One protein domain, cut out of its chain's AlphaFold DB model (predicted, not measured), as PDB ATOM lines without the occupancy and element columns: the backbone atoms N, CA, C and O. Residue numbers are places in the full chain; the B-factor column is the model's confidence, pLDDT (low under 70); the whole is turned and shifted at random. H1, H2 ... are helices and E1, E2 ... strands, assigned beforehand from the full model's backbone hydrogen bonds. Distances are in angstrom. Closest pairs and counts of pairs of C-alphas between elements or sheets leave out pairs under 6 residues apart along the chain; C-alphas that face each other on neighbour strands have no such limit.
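This is residues 175 to 294 of the 608 residues of an uncharacterized protein of Christensenellaceae bacterium (UniProt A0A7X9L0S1). A twisted sheet of five antiparallel strands has one long helix, H3, packed across one face over E3, E4 and E5. H2 packs beside the edge strand E1, at the opposite edge of the sheet from E5, and the short helices H1 and H4 sit at the margins, while the E3 and E4 hairpin bends sharply toward its tip. The 120 printed residues run H1 H2 E1 H3 H4 E2 E3 E4 E5; the sheet's order is E1 E2 E3 E4 E5, and the class is mixed, helices and strands. The whole is compact, with a radius of gyration of the C-alphas of 14.8 A and spans of 41 by 34 by 27 A.

The sheet holds E1, residues 201 to 203, E2, 239 to 249, E3, 254 to 268, E4, 271 to 282, and E5, 287 to 292. E2 to E5 form a meander, each strand the antiparallel neighbour of the one before. Within hydrogen-bond range are N 202 and O 246 of E1 and E2, 3.1 A, N 243 and O 260 of E2 and E3, 2.9 A, N 261 and O 278 of E3 and E4, 2.8 A, and N 279 and O 289 of E4 and E5, 2.9 A. E2 bends by 53 degrees at residue 246, E3 by 58 degrees at 265 and E4 by 71 degrees at 275. H3, residues 213 to 228, is on the sheet at a height of 8.2 A and runs across the strands, at 74 degrees to E3 on the local plane; its closest C-alphas to E4 are Ala 220 and Thr 278, 5.9 A. H2, residues 184 to 194, is on the sheet but over none of its strands; its closest C-alphas to E1 are Ala 188 and Asn 203, 4.5 A. H1, residues 176 to 181, is on the same face as H3, over none of the strands. H4, residues 232 to 237, only grazes the sheet with residues 235 to 237, and only just touches residues 221 to 225 of H3, with 3 pairs of C-alphas within 8 A, the closest Ile 225 and Glu 232, 7.2 A. In H3 every O i to N i+4 pair is within hydrogen-bond range; H2 has 5 of 7, and H1 and H4 each have 0 of 2, with 2 of 3 O i to N i+3 pairs.

E3 spans 40.4 A, E2 30.2 A, E4 29.2 A and H3 22.4 A. H1 begins at C-alpha 176 (-8.467, -4.106, 52.835), and E5 ends at C-alpha 292 (-30.398, -1.734, 41.251).

The C-alphas farthest apart, His 196 and Lys 231, are 42.8 A apart. The printed part has no cut and no long link. Residues 193 to 200, 249 to 254 and 270 have pLDDT under 70.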
ATOM      1  N   ASP A 175      -5.120  -3.381  55.781       79.12
ATOM      2  CA  ASP A 175      -6.231  -4.310  55.930       79.12
ATOM      3  C   ASP A 175      -7.400  -3.869  55.040       79.12
ATOM      4  O   ASP A 175      -8.253  -3.065  55.427       79.12
ATOM      5  N   TRP A 176      -7.418  -4.387  53.813       78.94
ATOM      6  CA  TRP A 176      -8.467  -4.106  52.835       78.94
ATOM      7  C   TRP A 176      -9.838  -4.645  53.246       78.94
ATOM      8  O   TRP A 176     -10.846  -4.168  52.722       78.94
ATOM      9  N   SER A 177      -9.909  -5.584  54.199       76.38
ATOM     10  CA  SER A 177     -11.190  -6.146  54.647       76.38
ATOM     11  C   SER A 177     -12.077  -5.111  55.351       76.38
ATOM     12  O   SER A 177     -13.301  -5.227  55.312       76.38
ATOM     13  N   ASP A 178     -11.478  -4.047  55.896       77.62
ATOM     14  CA  ASP A 178     -12.179  -2.937  56.553       77.62
ATOM     15  C   ASP A 178     -12.346  -1.698  55.651       77.62
ATOM     16  O   ASP A 178     -12.882  -0.677  56.078       77.62
ATOM     17  N   SER A 179     -11.909  -1.761  54.386       77.69
ATOM     18  CA  SER A 179     -11.921  -0.606  53.465       77.69
ATOM     19  C   SER A 179     -13.308   0.011  53.255       77.69
ATOM     20  O   SER A 179     -13.438   1.226  53.092       77.69
ATOM     21  N   ASN A 180     -14.364  -0.798  53.360       74.81
ATOM     22  CA  ASN A 180     -15.745  -0.326  53.298       74.81
ATOM     23  C   ASN A 180     -16.102   0.626  54.456       74.81
ATOM     24  O   ASN A 180     -16.922   1.518  54.272       74.81
ATOM     25  N   ASN A 181     -15.479   0.501  55.630       80.31
ATOM     26  CA  ASN A 181     -15.768   1.359  56.787       80.31
ATOM     27  C   ASN A 181     -14.895   2.621  56.839       80.31
ATOM     28  O   ASN A 181     -14.984   3.395  57.798       80.31
ATOM     29  N   TRP A 182     -14.039   2.845  55.840       87.06
ATOM     30  CA  TRP A 182     -13.179   4.019  55.822       87.06
ATOM     31  C   TRP A 182     -13.972   5.308  55.636       87.06
ATOM     32  O   TRP A 182     -14.894   5.413  54.826       87.06
ATOM     33  N   THR A 183     -13.536   6.327  56.365       91.25
ATOM     34  CA  THR A 183     -13.968   7.714  56.184       91.25
ATOM     35  C   THR A 183     -13.485   8.274  54.843       91.25
ATOM     36  O   THR A 183     -12.500   7.795  54.274       91.25
ATOM     37  N   LEU A 184     -14.137   9.334  54.351       92.81
ATOM     38  CA  LEU A 184     -13.698  10.030  53.136       92.81
ATOM     39  C   LEU A 184     -12.268  10.572  53.286       92.81
ATOM     40  O   LEU A 184     -11.504  10.554  52.329       92.81
ATOM     41  N   GLU A 185     -11.874  10.987  54.491       93.00
ATOM     42  CA  GLU A 185     -10.519  11.443  54.805       93.00
ATOM     43  C   GLU A 185      -9.482  10.334  54.633       93.00
ATOM     44  O   GLU A 185      -8.424  10.567  54.050       93.00
ATOM     45  N   GLN A 186      -9.779   9.123  55.111       89.44
ATOM     46  CA  GLN A 186      -8.884   7.974  54.954       89.44
ATOM     47  C   GLN A 186      -8.732   7.580  53.484       89.44
ATOM     48  O   GLN A 186      -7.615   7.312  53.042       89.44
ATOM     49  N   LYS A 187      -9.832   7.596  52.722       89.38
ATOM     50  CA  LYS A 187      -9.828   7.304  51.283       89.38
ATOM     51  C   LYS A 187      -9.064   8.369  50.490       89.38
ATOM     52  O   LYS A 187      -8.191   8.034  49.701       89.38
ATOM     53  N   ALA A 188      -9.311   9.651  50.753       89.62
ATOM     54  CA  ALA A 188      -8.608  10.744  50.083       89.62
ATOM     55  C   ALA A 188      -7.101  10.762  50.395       89.62
ATOM     56  O   ALA A 188      -6.289  11.021  49.511       89.62
ATOM     57  N   GLU A 189      -6.695  10.454  51.632       86.69
ATOM     58  CA  GLU A 189      -5.272  10.334  51.977       86.69
ATOM     59  C   GLU A 189      -4.624   9.078  51.364       86.69
ATOM     60  O   GLU A 189      -3.404   9.043  51.198       86.69
ATOM     61  N   MET A 190      -5.404   8.050  51.011       81.75
ATOM     62  CA  MET A 190      -4.898   6.914  50.238       81.75
ATOM     63  C   MET A 190      -4.518   7.323  48.816       81.75
ATOM     64  O   MET A 190      -3.429   6.983  48.358       81.75
ATOM     65  N   ASP A 191      -5.384   8.096  48.162       82.31
ATOM     66  CA  ASP A 191      -5.275   8.400  46.731       82.31
ATOM     67  C   ASP A 191      -4.484   9.683  46.430       82.31
ATOM     68  O   ASP A 191      -4.199   9.999  45.276       82.31
ATOM     69  N   LYS A 192      -4.107  10.444  47.459       79.12
ATOM     70  CA  LYS A 192      -3.442  11.752  47.345       79.12
ATOM     71  C   LYS A 192      -2.199  11.757  46.451       79.12
ATOM     72  O   LYS A 192      -1.928  12.759  45.785       79.12
ATOM     73  N   ASP A 193      -1.467  10.648  46.420       69.38
ATOM     74  CA  ASP A 193      -0.238  10.517  45.638       69.38
ATOM     75  C   ASP A 193      -0.493  10.104  44.166       69.38
ATOM     76  O   ASP A 193       0.413  10.211  43.342       69.38
ATOM     77  N   PHE A 194      -1.732   9.741  43.795       66.69
ATOM     78  CA  PHE A 194      -2.127   9.226  42.468       66.69
ATOM     79  C   PHE A 194      -2.661  10.272  41.486       66.69
ATOM     80  O   PHE A 194      -3.098   9.948  40.383       66.69
ATOM     81  N   THR A 195      -2.597  11.552  41.845       62.78
ATOM     82  CA  THR A 195      -3.174  12.673  41.072       62.78
ATOM     83  C   THR A 195      -2.650  12.842  39.642       62.78
ATOM     84  O   THR A 195      -3.274  13.546  38.852       62.78
ATOM     85  N   HIS A 196      -1.537  12.193  39.295       58.12
ATOM     86  CA  HIS A 196      -0.909  12.255  37.971       58.12
ATOM     87  C   HIS A 196      -0.874  10.904  37.244       58.12
ATOM     88  O   HIS A 196      -0.238  10.789  36.197       58.12
ATOM     89  N   GLU A 197      -1.507   9.872  37.795       62.31
ATOM     90  CA  GLU A 197      -1.798   8.672  37.021       62.31
ATOM     91  C   GLU A 197      -3.032   8.905  36.151       62.31
ATOM     92  O   GLU A 197      -3.896   9.727  36.459       62.31
ATOM     93  N   THR A 198      -3.157   8.143  35.067       56.69
ATOM     94  CA  THR A 198      -4.381   8.087  34.259       56.69
ATOM     95  C   THR A 198      -5.489   7.312  34.982       56.69
ATOM     96  O   THR A 198      -6.175   6.489  34.377       56.69
ATOM     97  N   LEU A 199      -5.664   7.539  36.287       60.25
ATOM     98  CA  LEU A 199      -6.803   7.014  37.023       60.25
ATOM     99  C   LEU A 199      -8.034   7.836  36.658       60.25
ATOM    100  O   LEU A 199      -8.051   9.063  36.753       60.25
ATOM    101  N   ALA A 200      -9.093   7.141  36.254       68.56
ATOM    102  CA  ALA A 200     -10.356   7.782  35.914       68.56
ATOM    103  C   ALA A 200     -11.007   8.469  37.133       68.56
ATOM    104  O   ALA A 200     -11.731   9.452  36.965       68.56
ATOM    105  N   LYS A 201     -10.752   7.967  38.352       82.38
ATOM    106  CA  LYS A 201     -11.349   8.429  39.615       82.38
ATOM    107  C   LYS A 201     -10.307   8.460  40.735       82.38
ATOM    108  O   LYS A 201      -9.556   7.504  40.884       82.38
ATOM    109  N   ILE A 202     -10.297   9.538  41.519       86.62
ATOM    110  CA  ILE A 202      -9.403   9.738  42.673       86.62
ATOM    111  C   ILE A 202     -10.237  10.245  43.843       86.62
ATOM    112  O   ILE A 202     -10.979  11.219  43.678       86.62
ATOM    113  N   ASN A 203     -10.137   9.604  45.008       90.56
ATOM    114  CA  ASN A 203     -10.832  10.060  46.208       90.56
ATOM    115  C   ASN A 203     -10.303  11.428  46.653       90.56
ATOM    116  O   ASN A 203      -9.101  11.645  46.799       90.56
ATOM    117  N   VAL A 204     -11.218  12.358  46.901       92.06
ATOM    118  CA  VAL A 204     -10.934  13.701  47.417       92.06
ATOM    119  C   VAL A 204     -11.919  14.040  48.531       92.06
ATOM    120  O   VAL A 204     -12.866  13.303  48.794       92.06
ATOM    121  N   LEU A 205     -11.707  15.170  49.203       95.12
ATOM    122  CA  LEU A 205     -12.661  15.689  50.178       95.12
ATOM    123  C   LEU A 205     -13.613  16.710  49.534       95.12
ATOM    124  O   LEU A 205     -13.191  17.453  48.638       95.12
ATOM    125  N   PRO A 206     -14.886  16.760  49.967       95.12
ATOM    126  CA  PRO A 206     -15.806  17.817  49.570       95.12
ATOM    127  C   PRO A 206     -15.367  19.160  50.153       95.12
ATOM    128  O   PRO A 206     -15.050  19.267  51.339       95.12
ATOM    129  N   ASP A 207     -15.378  20.191  49.314       93.94
ATOM    130  CA  ASP A 207     -15.136  21.567  49.736       93.94
ATOM    131  C   ASP A 207     -16.438  22.218  50.243       93.94
ATOM    132  O   ASP A 207     -17.517  21.627  50.228       93.94
ATOM    133  N   ALA A 208     -16.359  23.475  50.688       92.94
ATOM    134  CA  ALA A 208     -17.523  24.207  51.200       92.94
ATOM    135  C   ALA A 208     -18.625  24.437  50.149       92.94
ATOM    136  O   ALA A 208     -19.794  24.572  50.510       92.94
ATOM    137  N   ASP A 209     -18.246  24.497  48.871       94.19
ATOM    138  CA  ASP A 209     -19.179  24.680  47.759       94.19
ATOM    139  C   ASP A 209     -19.808  23.353  47.304       94.19
ATOM    140  O   ASP A 209     -20.803  23.374  46.583       94.19
ATOM    141  N   ASP A 210     -19.255  22.211  47.729       97.12
ATOM    142  CA  ASP A 210     -19.743  20.882  47.381       97.12
ATOM    143  C   ASP A 210     -20.973  20.484  48.215       97.12
ATOM    144  O   ASP A 210     -21.197  20.946  49.343       97.12
ATOM    145  N   ILE A 211     -21.779  19.574  47.666       96.69
ATOM    146  CA  ILE A 211     -22.849  18.934  48.439       96.69
ATOM    147  C   ILE A 211     -22.210  18.172  49.587       96.69
ATOM    148  O   ILE A 211     -21.214  17.496  49.398       96.69
ATOM    149  N   GLN A 212     -22.784  18.276  50.780       96.50
ATOM    150  CA  GLN A 212     -22.248  17.577  51.942       96.50
ATOM    151  C   GLN A 212     -22.719  16.110  51.972       96.50
ATOM    152  O   GLN A 212     -23.839  15.837  51.524       96.50
ATOM    153  N   PRO A 213     -21.929  15.175  52.538       95.62
ATOM    154  CA  PRO A 213     -22.198  13.732  52.504       95.62
ATOM    155  C   PRO A 213     -23.635  13.323  52.861       95.62
ATOM    156  O   PRO A 213     -24.294  12.639  52.079       95.62
ATOM    157  N   ASP A 214     -24.166  13.806  53.987       95.81
ATOM    158  CA  ASP A 214     -25.532  13.485  54.430       95.81
ATOM    159  C   ASP A 214     -26.580  13.908  53.397       95.81
ATOM    160  O   ASP A 214     -27.543  13.186  53.124       95.81
ATOM    161  N   LYS A 215     -26.364  15.064  52.759       97.06
ATOM    162  CA  LYS A 215     -27.274  15.563  51.733       97.06
ATOM    163  C   LYS A 215     -27.188  14.744  50.448       97.06
ATOM    164  O   LYS A 215     -28.218  14.521  49.813       97.06
ATOM    165  N   ALA A 216     -25.997  14.277  50.079       97.38
ATOM    166  CA  ALA A 216     -25.822  13.371  48.950       97.38
ATOM    167  C   ALA A 216     -26.555  12.036  49.192       97.38
ATOM    168  O   ALA A 216     -27.256  11.558  48.302       97.38
ATOM    169  N   ILE A 217     -26.497  11.490  50.415       96.75
ATOM    170  CA  ILE A 217     -27.235  10.273  50.802       96.75
ATOM    171  C   ILE A 217     -28.752  10.480  50.690       96.75
ATOM    172  O   ILE A 217     -29.446   9.611  50.158       96.75
ATOM    173  N   GLU A 218     -29.284  11.618  51.146       97.00
ATOM    174  CA  GLU A 218     -30.711  11.945  50.985       97.00
ATOM    175  C   GLU A 218     -31.131  11.993  49.509       97.00
ATOM    176  O   GLU A 218     -32.157  11.418  49.140       97.00
ATOM    177  N   ILE A 219     -30.335  12.658  48.664       97.88
ATOM    178  CA  ILE A 219     -30.589  12.745  47.219       97.88
ATOM    179  C   ILE A 219     -30.572  11.343  46.597       97.88
ATOM    180  O   ILE A 219     -31.470  11.019  45.820       97.88
ATOM    181  N   ALA A 220     -29.609  10.494  46.971       97.25
ATOM    182  CA  ALA A 220     -29.515   9.128  46.462       97.25
ATOM    183  C   ALA A 220     -30.735   8.280  46.842       97.25
ATOM    184  O   ALA A 220     -31.345   7.653  45.974       97.25
ATOM    185  N   LYS A 221     -31.149   8.306  48.118       96.56
ATOM    186  CA  LYS A 221     -32.350   7.590  48.581       96.56
ATOM    187  C   LYS A 221     -33.591   8.027  47.809       96.56
ATOM    188  O   LYS A 221     -34.333   7.175  47.324       96.56
ATOM    189  N   GLN A 222     -33.797   9.336  47.656       96.69
ATOM    190  CA  GLN A 222     -34.958   9.852  46.931       96.69
ATOM    191  C   GLN A 222     -34.932   9.436  45.456       96.69
ATOM    192  O   GLN A 222     -35.956   9.015  44.927       96.69
ATOM    193  N   ALA A 223     -33.766   9.474  44.807       96.56
ATOM    194  CA  ALA A 223     -33.619   9.044  43.418       96.56
ATOM    195  C   ALA A 223     -33.969   7.561  43.219       96.56
ATOM    196  O   ALA A 223     -34.616   7.201  42.235       96.56
ATOM    197  N   LEU A 224     -33.567   6.704  44.161       95.38
ATOM    198  CA  LEU A 224     -33.883   5.275  44.151       95.38
ATOM    199  C   LEU A 224     -35.380   5.026  44.391       95.38
ATOM    200  O   LEU A 224     -35.976   4.198  43.704       95.38
ATOM    201  N   ILE A 225     -36.008   5.767  45.311       94.44
ATOM    202  CA  ILE A 225     -37.464   5.735  45.540       94.44
ATOM    203  C   ILE A 225     -38.217   6.155  44.275       94.44
ATOM    204  O   ILE A 225     -39.125   5.449  43.839       94.44
ATOM    205  N   ASP A 226     -37.823   7.268  43.661       94.31
ATOM    206  CA  ASP A 226     -38.504   7.819  42.490       94.31
ATOM    207  C   ASP A 226     -38.351   6.912  41.263       94.31
ATOM    208  O   ASP A 226     -39.310   6.728  40.510       94.31
ATOM    209  N   LYS A 227     -37.167   6.314  41.066       94.75
ATOM    210  CA  LYS A 227     -36.895   5.425  39.929       94.75
ATOM    211  C   LYS A 227     -37.553   4.053  40.088       94.75
ATOM    212  O   LYS A 227     -38.172   3.573  39.140       94.75
ATOM    213  N   TYR A 228     -37.413   3.425  41.255       93.62
ATOM    214  CA  TYR A 228     -37.773   2.017  41.470       93.62
ATOM    215  C   TYR A 228     -39.050   1.814  42.292       93.62
ATOM    216  O   TYR A 228     -39.489   0.680  42.467       93.62
ATOM    217  N   GLY A 229     -39.670   2.877  42.808       92.69
ATOM    218  CA  GLY A 229     -40.906   2.788  43.592       92.69
ATOM    219  C   GLY A 229     -40.724   2.177  44.986       92.69
ATOM    220  O   GLY A 229     -41.694   1.691  45.573       92.69
ATOM    221  N   PHE A 230     -39.500   2.174  45.525       92.00
ATOM    222  CA  PHE A 230     -39.241   1.677  46.876       92.00
ATOM    223  C   PHE A 230     -39.971   2.507  47.935       92.00
ATOM    224  O   PHE A 230     -40.169   3.713  47.801       92.00
ATOM    225  N   LYS A 231     -40.339   1.860  49.041       91.75
ATOM    226  CA  LYS A 231     -40.792   2.566  50.246       91.75
ATOM    227  C   LYS A 231     -39.578   3.046  51.031       91.75
ATOM    228  O   LYS A 231     -38.565   2.360  51.053       91.75
ATOM    229  N   GLU A 232     -39.707   4.155  51.752       90.94
ATOM    230  CA  GLU A 232     -38.625   4.685  52.595       90.94
ATOM    231  C   GLU A 232     -38.103   3.644  53.604       90.94
ATOM    232  O   GLU A 232     -36.897   3.475  53.750       90.94
ATOM    233  N   SER A 233     -39.004   2.833  54.172       92.31
ATOM    234  CA  SER A 233     -38.658   1.742  55.095       92.31
ATOM    235  C   SER A 233     -37.797   0.629  54.481       92.31
ATOM    236  O   SER A 233     -37.299  -0.234  55.198       92.31
ATOM    237  N   PHE A 234     -37.643   0.586  53.153       89.06
ATOM    238  CA  PHE A 234     -36.720  -0.339  52.491       89.06
ATOM    239  C   PHE A 234     -35.265  -0.057  52.894       89.06
ATOM    240  O   PHE A 234     -34.472  -0.983  53.049       89.06
ATOM    241  N   PHE A 235     -34.929   1.215  53.122       91.62
ATOM    242  CA  PHE A 235     -33.572   1.651  53.442       91.62
ATOM    243  C   PHE A 235     -33.208   1.478  54.921       91.62
ATOM    244  O   PHE A 235     -32.039   1.626  55.259       91.62
ATOM    245  N   ASP A 236     -34.163   1.134  55.790       89.94
ATOM    246  CA  ASP A 236     -33.929   0.975  57.236       89.94
ATOM    247  C   ASP A 236     -32.931  -0.150  57.554       89.94
ATOM    248  O   ASP A 236     -32.275  -0.128  58.593       89.94
ATOM    249  N   ASN A 237     -32.795  -1.125  56.649       86.31
ATOM    250  CA  ASN A 237     -31.884  -2.263  56.791       86.31
ATOM    251  C   ASN A 237     -30.619  -2.141  55.925       86.31
ATOM    252  O   ASN A 237     -29.852  -3.100  55.834       86.31
ATOM    253  N   LEU A 238     -30.415  -0.995  55.267       90.69
ATOM    254  CA  LEU A 238     -29.286  -0.765  54.371       90.69
ATOM    255  C   LEU A 238     -28.341   0.287  54.947       90.69
ATOM    256  O   LEU A 238     -28.765   1.342  55.419       90.69
ATOM    257  N   SER A 239     -27.044   0.009  54.860       90.12
ATOM    258  CA  SER A 239     -25.990   0.954  55.232       90.12
ATOM    259  C   SER A 239     -25.470   1.666  53.980       90.12
ATOM    260  O   SER A 239     -25.183   0.985  52.991       90.12
ATOM    261  N   PRO A 240     -25.371   3.009  53.980       91.94
ATOM    262  CA  PRO A 240     -24.742   3.744  52.895       91.94
ATOM    263  C   PRO A 240     -23.215   3.694  53.021       91.94
ATOM    264  O   PRO A 240     -22.655   4.054  54.055       91.94
ATOM    265  N   PHE A 241     -22.557   3.317  51.936       91.44
ATOM    266  CA  PHE A 241     -21.123   3.421  51.718       91.44
ATOM    267  C   PHE A 241     -20.883   4.526  50.703       91.44
ATOM    268  O   PHE A 241     -21.509   4.530  49.642       91.44
ATOM    269  N   ILE A 242     -20.033   5.484  51.058       93.19
ATOM    270  CA  ILE A 242     -19.845   6.708  50.287       93.19
ATOM    271  C   ILE A 242     -18.390   6.875  49.872       93.19
ATOM    272  O   ILE A 242     -17.466   6.694  50.671       93.19
ATOM    273  N   ASP A 243     -18.225   7.274  48.622       93.81
ATOM    274  CA  ASP A 243     -16.980   7.728  48.030       93.81
ATOM    275  C   ASP A 243     -17.216   9.103  47.405       93.81
ATOM    276  O   ASP A 243     -18.312   9.400  46.919       93.81
ATOM    277  N   PHE A 244     -16.198   9.960  47.435       95.81
ATOM    278  CA  PHE A 244     -16.250  11.271  46.801       95.81
ATOM    279  C   PHE A 244     -15.044  11.440  45.896       95.81
ATOM    280  O   PHE A 244     -13.904  11.507  46.355       95.81
ATOM    281  N   TYR A 245     -15.305  11.494  44.597       93.00
ATOM    282  CA  TYR A 245     -14.276  11.440  43.579       93.00
ATOM    283  C   TYR A 245     -14.092  12.783  42.891       93.00
ATOM    284  O   TYR A 245     -15.061  13.461  42.546       93.00
ATOM    285  N   SER A 246     -12.837  13.107  42.590       89.81
ATOM    286  CA  SER A 246     -12.500  13.920  41.428       89.81
ATOM    287  C   SER A 246     -12.355  12.977  40.239       89.81
ATOM    288  O   SER A 246     -11.498  12.091  40.237       89.81
ATOM    289  N   VAL A 247     -13.211  13.149  39.238       84.44
ATOM    290  CA  VAL A 247     -13.259  12.307  38.041       84.44
ATOM    291  C   VAL A 247     -12.683  13.091  36.879       84.44
ATOM    292  O   VAL A 247     -13.080  14.232  36.641       84.44
ATOM    293  N   SER A 248     -11.753  12.474  36.164       77.81
ATOM    294  CA  SER A 248     -10.999  13.083  35.075       77.81
ATOM    295  C   SER A 248     -11.342  12.406  33.748       77.81
ATOM    296  O   SER A 248     -11.296  11.182  33.634       77.81
ATOM    297  N   PHE A 249     -11.665  13.211  32.735       67.94
ATOM    298  CA  PHE A 249     -11.840  12.779  31.347       67.94
ATOM    299  C   PHE A 249     -10.843  13.510  30.445       67.94
ATOM    300  O   PHE A 249     -10.354  14.595  30.779       67.94
ATOM    301  N   ASP A 250     -10.561  12.918  29.282       62.56
ATOM    302  CA  ASP A 250      -9.665  13.480  28.264       62.56
ATOM    303  C   ASP A 250      -8.263  13.819  28.807       62.56
ATOM    304  O   ASP A 250      -7.743  14.915  28.576       62.56
ATOM    305  N   ASN A 251      -7.653  12.886  29.550       58.53
ATOM    306  CA  ASN A 251      -6.338  13.049  30.186       58.53
ATOM    307  C   ASN A 251      -6.268  14.280  31.118       58.53
ATOM    308  O   ASN A 251      -5.366  15.109  30.997       58.53
ATOM    309  N   GLY A 252      -7.241  14.454  32.021       60.78
ATOM    310  CA  GLY A 252      -7.208  15.523  33.033       60.78
ATOM    311  C   GLY A 252      -7.676  16.895  32.564       60.78
ATOM    312  O   GLY A 252      -7.697  17.830  33.361       60.78
ATOM    313  N   LYS A 253      -8.080  17.046  31.296       61.31
ATOM    314  CA  LYS A 253      -8.532  18.340  30.753       61.31
ATOM    315  C   LYS A 253      -9.917  18.735  31.256       61.31
ATOM    316  O   LYS A 253     -10.196  19.926  31.379       61.31
ATOM    317  N   ASN A 254     -10.763  17.751  31.554       68.25
ATOM    318  CA  ASN A 254     -12.105  17.958  32.079       68.25
ATOM    319  C   ASN A 254     -12.252  17.197  33.394       68.25
ATOM    320  O   ASN A 254     -12.239  15.967  33.403       68.25
ATOM    321  N   THR A 255     -12.411  17.930  34.495       79.06
ATOM    322  CA  THR A 255     -12.623  17.343  35.820       79.06
ATOM    323  C   THR A 255     -13.977  17.742  36.381       79.06
ATOM    324  O   THR A 255     -14.336  18.922  36.353       79.06
ATOM    325  N   HIS A 256     -14.705  16.788  36.955       89.00
ATOM    326  CA  HIS A 256     -15.868  17.070  37.797       89.00
ATOM    327  C   HIS A 256     -15.752  16.325  39.118       89.00
ATOM    328  O   HIS A 256     -15.038  15.329  39.214       89.00
ATOM    329  N   LYS A 257     -16.499  16.778  40.125       94.12
ATOM    330  CA  LYS A 257     -16.623  16.059  41.389       94.12
ATOM    331  C   LYS A 257     -17.944  15.306  41.457       94.12
ATOM    332  O   LYS A 257     -18.975  15.804  40.987       94.12
ATOM    333  N   GLU A 258     -17.928  14.101  42.003       95.94
ATOM    334  CA  GLU A 258     -19.144  13.313  42.200       95.94
ATOM    335  C   GLU A 258     -19.070  12.411  43.427       95.94
ATOM    336  O   GLU A 258     -17.994  11.991  43.844       95.94
ATOM    337  N   TYR A 259     -20.240  12.128  43.987       97.19
ATOM    338  CA  TYR A 259     -20.436  11.094  44.987       97.19
ATOM    339  C   TYR A 259     -20.836   9.792  44.320       97.19
ATOM    340  O   TYR A 259     -21.794   9.791  43.546       97.19
ATOM    341  N   ASP A 260     -20.193   8.706  44.725       95.06
ATOM    342  CA  ASP A 260     -20.648   7.346  44.472       95.06
ATOM    343  C   ASP A 260     -21.176   6.783  45.796       95.06
ATOM    344  O   ASP A 260     -20.477   6.775  46.812       95.06
ATOM    345  N   ILE A 261     -22.444   6.376  45.812       95.56
ATOM    346  CA  ILE A 261     -23.138   5.921  47.018       95.56
ATOM    347  C   ILE A 261     -23.696   4.527  46.773       95.56
ATOM    348  O   ILE A 261     -24.568   4.338  45.923       95.56
ATOM    349  N   ASN A 262     -23.219   3.565  47.556       93.62
ATOM    350  CA  ASN A 262     -23.701   2.191  47.574       93.62
ATOM    351  C   ASN A 262     -24.559   1.960  48.821       93.62
ATOM    352  O   ASN A 262     -24.110   2.212  49.933       93.62
ATOM    353  N   PHE A 263     -25.777   1.445  48.667       93.00
ATOM    354  CA  PHE A 263     -26.575   0.955  49.791       93.00
ATOM    355  C   PHE A 263     -26.475  -0.561  49.844       93.00
ATOM    356  O   PHE A 263     -26.939  -1.255  48.932       93.00
ATOM    357  N   ALA A 264     -25.892  -1.067  50.926       89.00
ATOM    358  CA  ALA A 264     -25.644  -2.490  51.080       89.00
ATOM    359  C   ALA A 264     -26.264  -3.054  52.359       89.00
ATOM    360  O   ALA A 264     -26.368  -2.377  53.388       89.00
ATOM    361  N   GLN A 265     -26.684  -4.313  52.282       86.81
ATOM    362  CA  GLN A 265     -27.171  -5.072  53.426       86.81
ATOM    363  C   GLN A 265     -26.005  -5.832  54.054       86.81
ATOM    364  O   GLN A 265     -25.248  -6.491  53.349       86.81
ATOM    365  N   LYS A 266     -25.865  -5.774  55.380       81.94
ATOM    366  CA  LYS A 266     -24.873  -6.595  56.085       81.94
ATOM    367  C   LYS A 266     -25.274  -8.074  55.991       81.94
ATOM    368  O   LYS A 266     -26.385  -8.416  56.402       81.94
ATOM    369  N   ILE A 267     -24.395  -8.927  55.461       81.75
ATOM    370  CA  ILE A 267     -24.604 -10.385  55.398       81.75
ATOM    371  C   ILE A 267     -24.031 -11.039  56.661       81.75
ATOM    372  O   ILE A 267     -24.734 -11.769  57.360       81.75
ATOM    373  N   ASP A 268     -22.776 -10.731  56.985       78.19
ATOM    374  CA  ASP A 268     -22.084 -11.162  58.201       78.19
ATOM    375  C   ASP A 268     -21.118 -10.072  58.694       78.19
ATOM    376  O   ASP A 268     -21.172  -8.934  58.231       78.19
ATOM    377  N   ASP A 269     -20.277 -10.374  59.687       72.31
ATOM    378  CA  ASP A 269     -19.396  -9.375  60.301       72.31
ATOM    379  C   ASP A 269     -18.391  -8.731  59.343       72.31
ATOM    380  O   ASP A 269     -17.999  -7.593  59.601       72.31
ATOM    381  N   ASN A 270     -18.065  -9.387  58.226       68.06
ATOM    382  CA  ASN A 270     -17.033  -8.939  57.292       68.06
ATOM    383  C   ASN A 270     -17.545  -8.766  55.851       68.06
ATOM    384  O   ASN A 270     -16.746  -8.487  54.959       68.06
ATOM    385  N   SER A 271     -18.845  -8.937  55.588       72.38
ATOM    386  CA  SER A 271     -19.389  -8.876  54.228       72.38
ATOM    387  C   SER A 271     -20.702  -8.104  54.121       72.38
ATOM    388  O   SER A 271     -21.596  -8.163  54.975       72.38
ATOM    389  N   TYR A 272     -20.812  -7.376  53.012       77.44
ATOM    390  CA  TYR A 272     -21.974  -6.585  52.638       77.44
ATOM    391  C   TYR A 272     -22.419  -6.956  51.224       77.44
ATOM    392  O   TYR A 272     -21.596  -7.132  50.330       77.44
ATOM    393  N   ASP A 273     -23.729  -7.035  51.025       79.56
ATOM    394  CA  ASP A 273     -24.363  -7.246  49.727       79.56
ATOM    395  C   ASP A 273     -24.817  -5.891  49.179       79.56
ATOM    396  O   ASP A 273     -25.826  -5.341  49.642       79.56
ATOM    397  N   SER A 274     -24.043  -5.300  48.264       74.94
ATOM    398  CA  SER A 274     -24.427  -4.026  47.647       74.94
ATOM    399  C   SER A 274     -25.610  -4.243  46.716       74.94
ATOM    400  O   SER A 274     -25.503  -4.927  45.701       74.94
ATOM    401  N   LYS A 275     -26.752  -3.649  47.067       81.00
ATOM    402  CA  LYS A 275     -27.988  -3.787  46.294       81.00
ATOM    403  C   LYS A 275     -28.219  -2.601  45.383       81.00
ATOM    404  O   LYS A 275     -28.706  -2.778  44.274       81.00
ATOM    405  N   LEU A 276     -27.906  -1.392  45.835       92.75
ATOM    406  CA  LEU A 276     -28.264  -0.169  45.124       92.75
ATOM    407  C   LEU A 276     -27.053   0.740  44.993       92.75
ATOM    408  O   LEU A 276     -26.320   0.927  45.960       92.75
ATOM    409  N   TYR A 277     -26.895   1.352  43.827       94.50
ATOM    410  CA  TYR A 277     -25.821   2.292  43.533       94.50
ATOM    411  C   TYR A 277     -26.395   3.599  42.992       94.50
ATOM    412  O   TYR A 277     -27.366   3.603  42.230       94.50
ATOM    413  N   THR A 278     -25.807   4.730  43.362       96.88
ATOM    414  CA  THR A 278     -26.129   6.040  42.787       96.88
ATOM    415  C   THR A 278     -24.861   6.868  42.618       96.88
ATOM    416  O   THR A 278     -24.047   6.922  43.533       96.88
ATOM    417  N   ALA A 279     -24.734   7.551  41.478       95.94
ATOM    418  CA  ALA A 279     -23.705   8.559  41.234       95.94
ATOM    419  C   ALA A 279     -24.344   9.955  41.159       95.94
ATOM    420  O   ALA A 279     -25.309  10.150  40.410       95.94
ATOM    421  N   ILE A 280     -23.822  10.930  41.904       97.44
ATOM    422  CA  ILE A 280     -24.388  12.285  42.031       97.44
ATOM    423  C   ILE A 280     -23.299  13.323  41.769       97.44
ATOM    424  O   ILE A 280     -22.296  13.335  42.475       97.44
ATOM    425  N   SER A 281     -23.485  14.237  40.810       95.75
ATOM    426  CA  SER A 281     -22.543  15.356  40.662       95.75
ATOM    427  C   SER A 281     -22.618  16.334  41.821       95.75
ATOM    428  O   SER A 281     -23.689  16.681  42.319       95.75
ATOM    429  N   SER A 282     -21.449  16.852  42.173       95.62
ATOM    430  CA  SER A 282     -21.291  18.001  43.048       95.62
ATOM    431  C   SER A 282     -20.782  19.199  42.233       95.62
ATOM    432  O   SER A 282     -19.963  19.007  41.327       95.62
ATOM    433  N   PRO A 283     -21.270  20.429  42.489       94.75
ATOM    434  CA  PRO A 283     -22.194  20.819  43.564       94.75
ATOM    435  C   PRO A 283     -23.685  20.804  43.183       94.75
ATOM    436  O   PRO A 283     -24.533  21.160  43.996       94.75
ATOM    437  N   ASP A 284     -24.035  20.445  41.946       94.00
ATOM    438  CA  ASP A 284     -25.398  20.635  41.424       94.00
ATOM    439  C   ASP A 284     -26.439  19.614  41.922       94.00
ATOM    440  O   ASP A 284     -27.642  19.859  41.805       94.00
ATOM    441  N   GLY A 285     -26.002  18.484  42.483       94.75
ATOM    442  CA  GLY A 285     -26.871  17.445  43.044       94.75
ATOM    443  C   GLY A 285     -27.595  16.626  41.995       94.75
ATOM    444  O   GLY A 285     -28.566  15.933  42.308       94.75
ATOM    445  N   LYS A 286     -27.150  16.703  40.742       96.56
ATOM    446  CA  LYS A 286     -27.760  15.960  39.654       96.56
ATOM    447  C   LYS A 286     -27.366  14.487  39.749       96.56
ATOM    448  O   LYS A 286     -26.192  14.128  39.737       96.56
ATOM    449  N   VAL A 287     -28.375  13.623  39.780       96.56
ATOM    450  CA  VAL A 287     -28.196  12.171  39.701       96.56
ATOM    451  C   VAL A 287     -27.750  11.812  38.285       96.56
ATOM    452  O   VAL A 287     -28.474  12.055  37.316       96.56
ATOM    453  N   LYS A 288     -26.542  11.265  38.161       93.50
ATOM    454  CA  LYS A 288     -25.960  10.801  36.895       93.50
ATOM    455  C   LYS A 288     -26.261   9.340  36.628       93.50
ATOM    456  O   LYS A 288     -26.520   8.974  35.487       93.50
ATOM    457  N   ASN A 289     -26.212   8.528  37.678       93.06
ATOM    458  CA  ASN A 289     -26.489   7.105  37.608       93.06
ATOM    459  C   ASN A 289     -27.296   6.675  38.832       93.06
ATOM    460  O   ASN A 289     -27.145   7.254  39.904       93.06
ATOM    461  N   CYS A 290     -28.160   5.684  38.662       94.06
ATOM    462  CA  CYS A 290     -29.031   5.150  39.700       94.06
ATOM    463  C   CYS A 290     -29.395   3.726  39.286       94.06
ATOM    464  O   CYS A 290     -30.117   3.555  38.302       94.06
ATOM    465  N   THR A 291     -28.870   2.728  39.987       92.81
ATOM    466  CA  THR A 291     -28.906   1.326  39.554       92.81
ATOM    467  C   THR A 291     -29.309   0.411  40.697       92.81
ATOM    468  O   THR A 291     -28.872   0.594  41.834       92.81
ATOM    469  N   TRP A 292     -30.103  -0.609  40.375       91.12
ATOM    470  CA  TRP A 292     -30.398  -1.734  41.251       91.12
ATOM    471  C   TRP A 292     -29.668  -2.984  40.752       91.12
ATOM    472  O   TRP A 292     -29.988  -3.538  39.694       91.12
ATOM    473  N   THR A 293     -28.662  -3.419  41.507       86.06
ATOM    474  CA  THR A 293     -27.811  -4.569  41.186       86.06
ATOM    475  C   THR A 293     -28.392  -5.825  41.828       86.06
ATOM    476  O   THR A 293     -27.988  -6.252  42.904       86.06
ATOM    477  N   VAL A 294     -29.404  -6.393  41.178       85.81
ATOM    478  CA  VAL A 294     -29.947  -7.719  41.496       85.81
ATOM    479  C   VAL A 294     -30.130  -8.528  40.222       85.81
ATOM    480  O   VAL A 294     -30.230  -7.964  39.125       85.81
TER     481      VAL A 294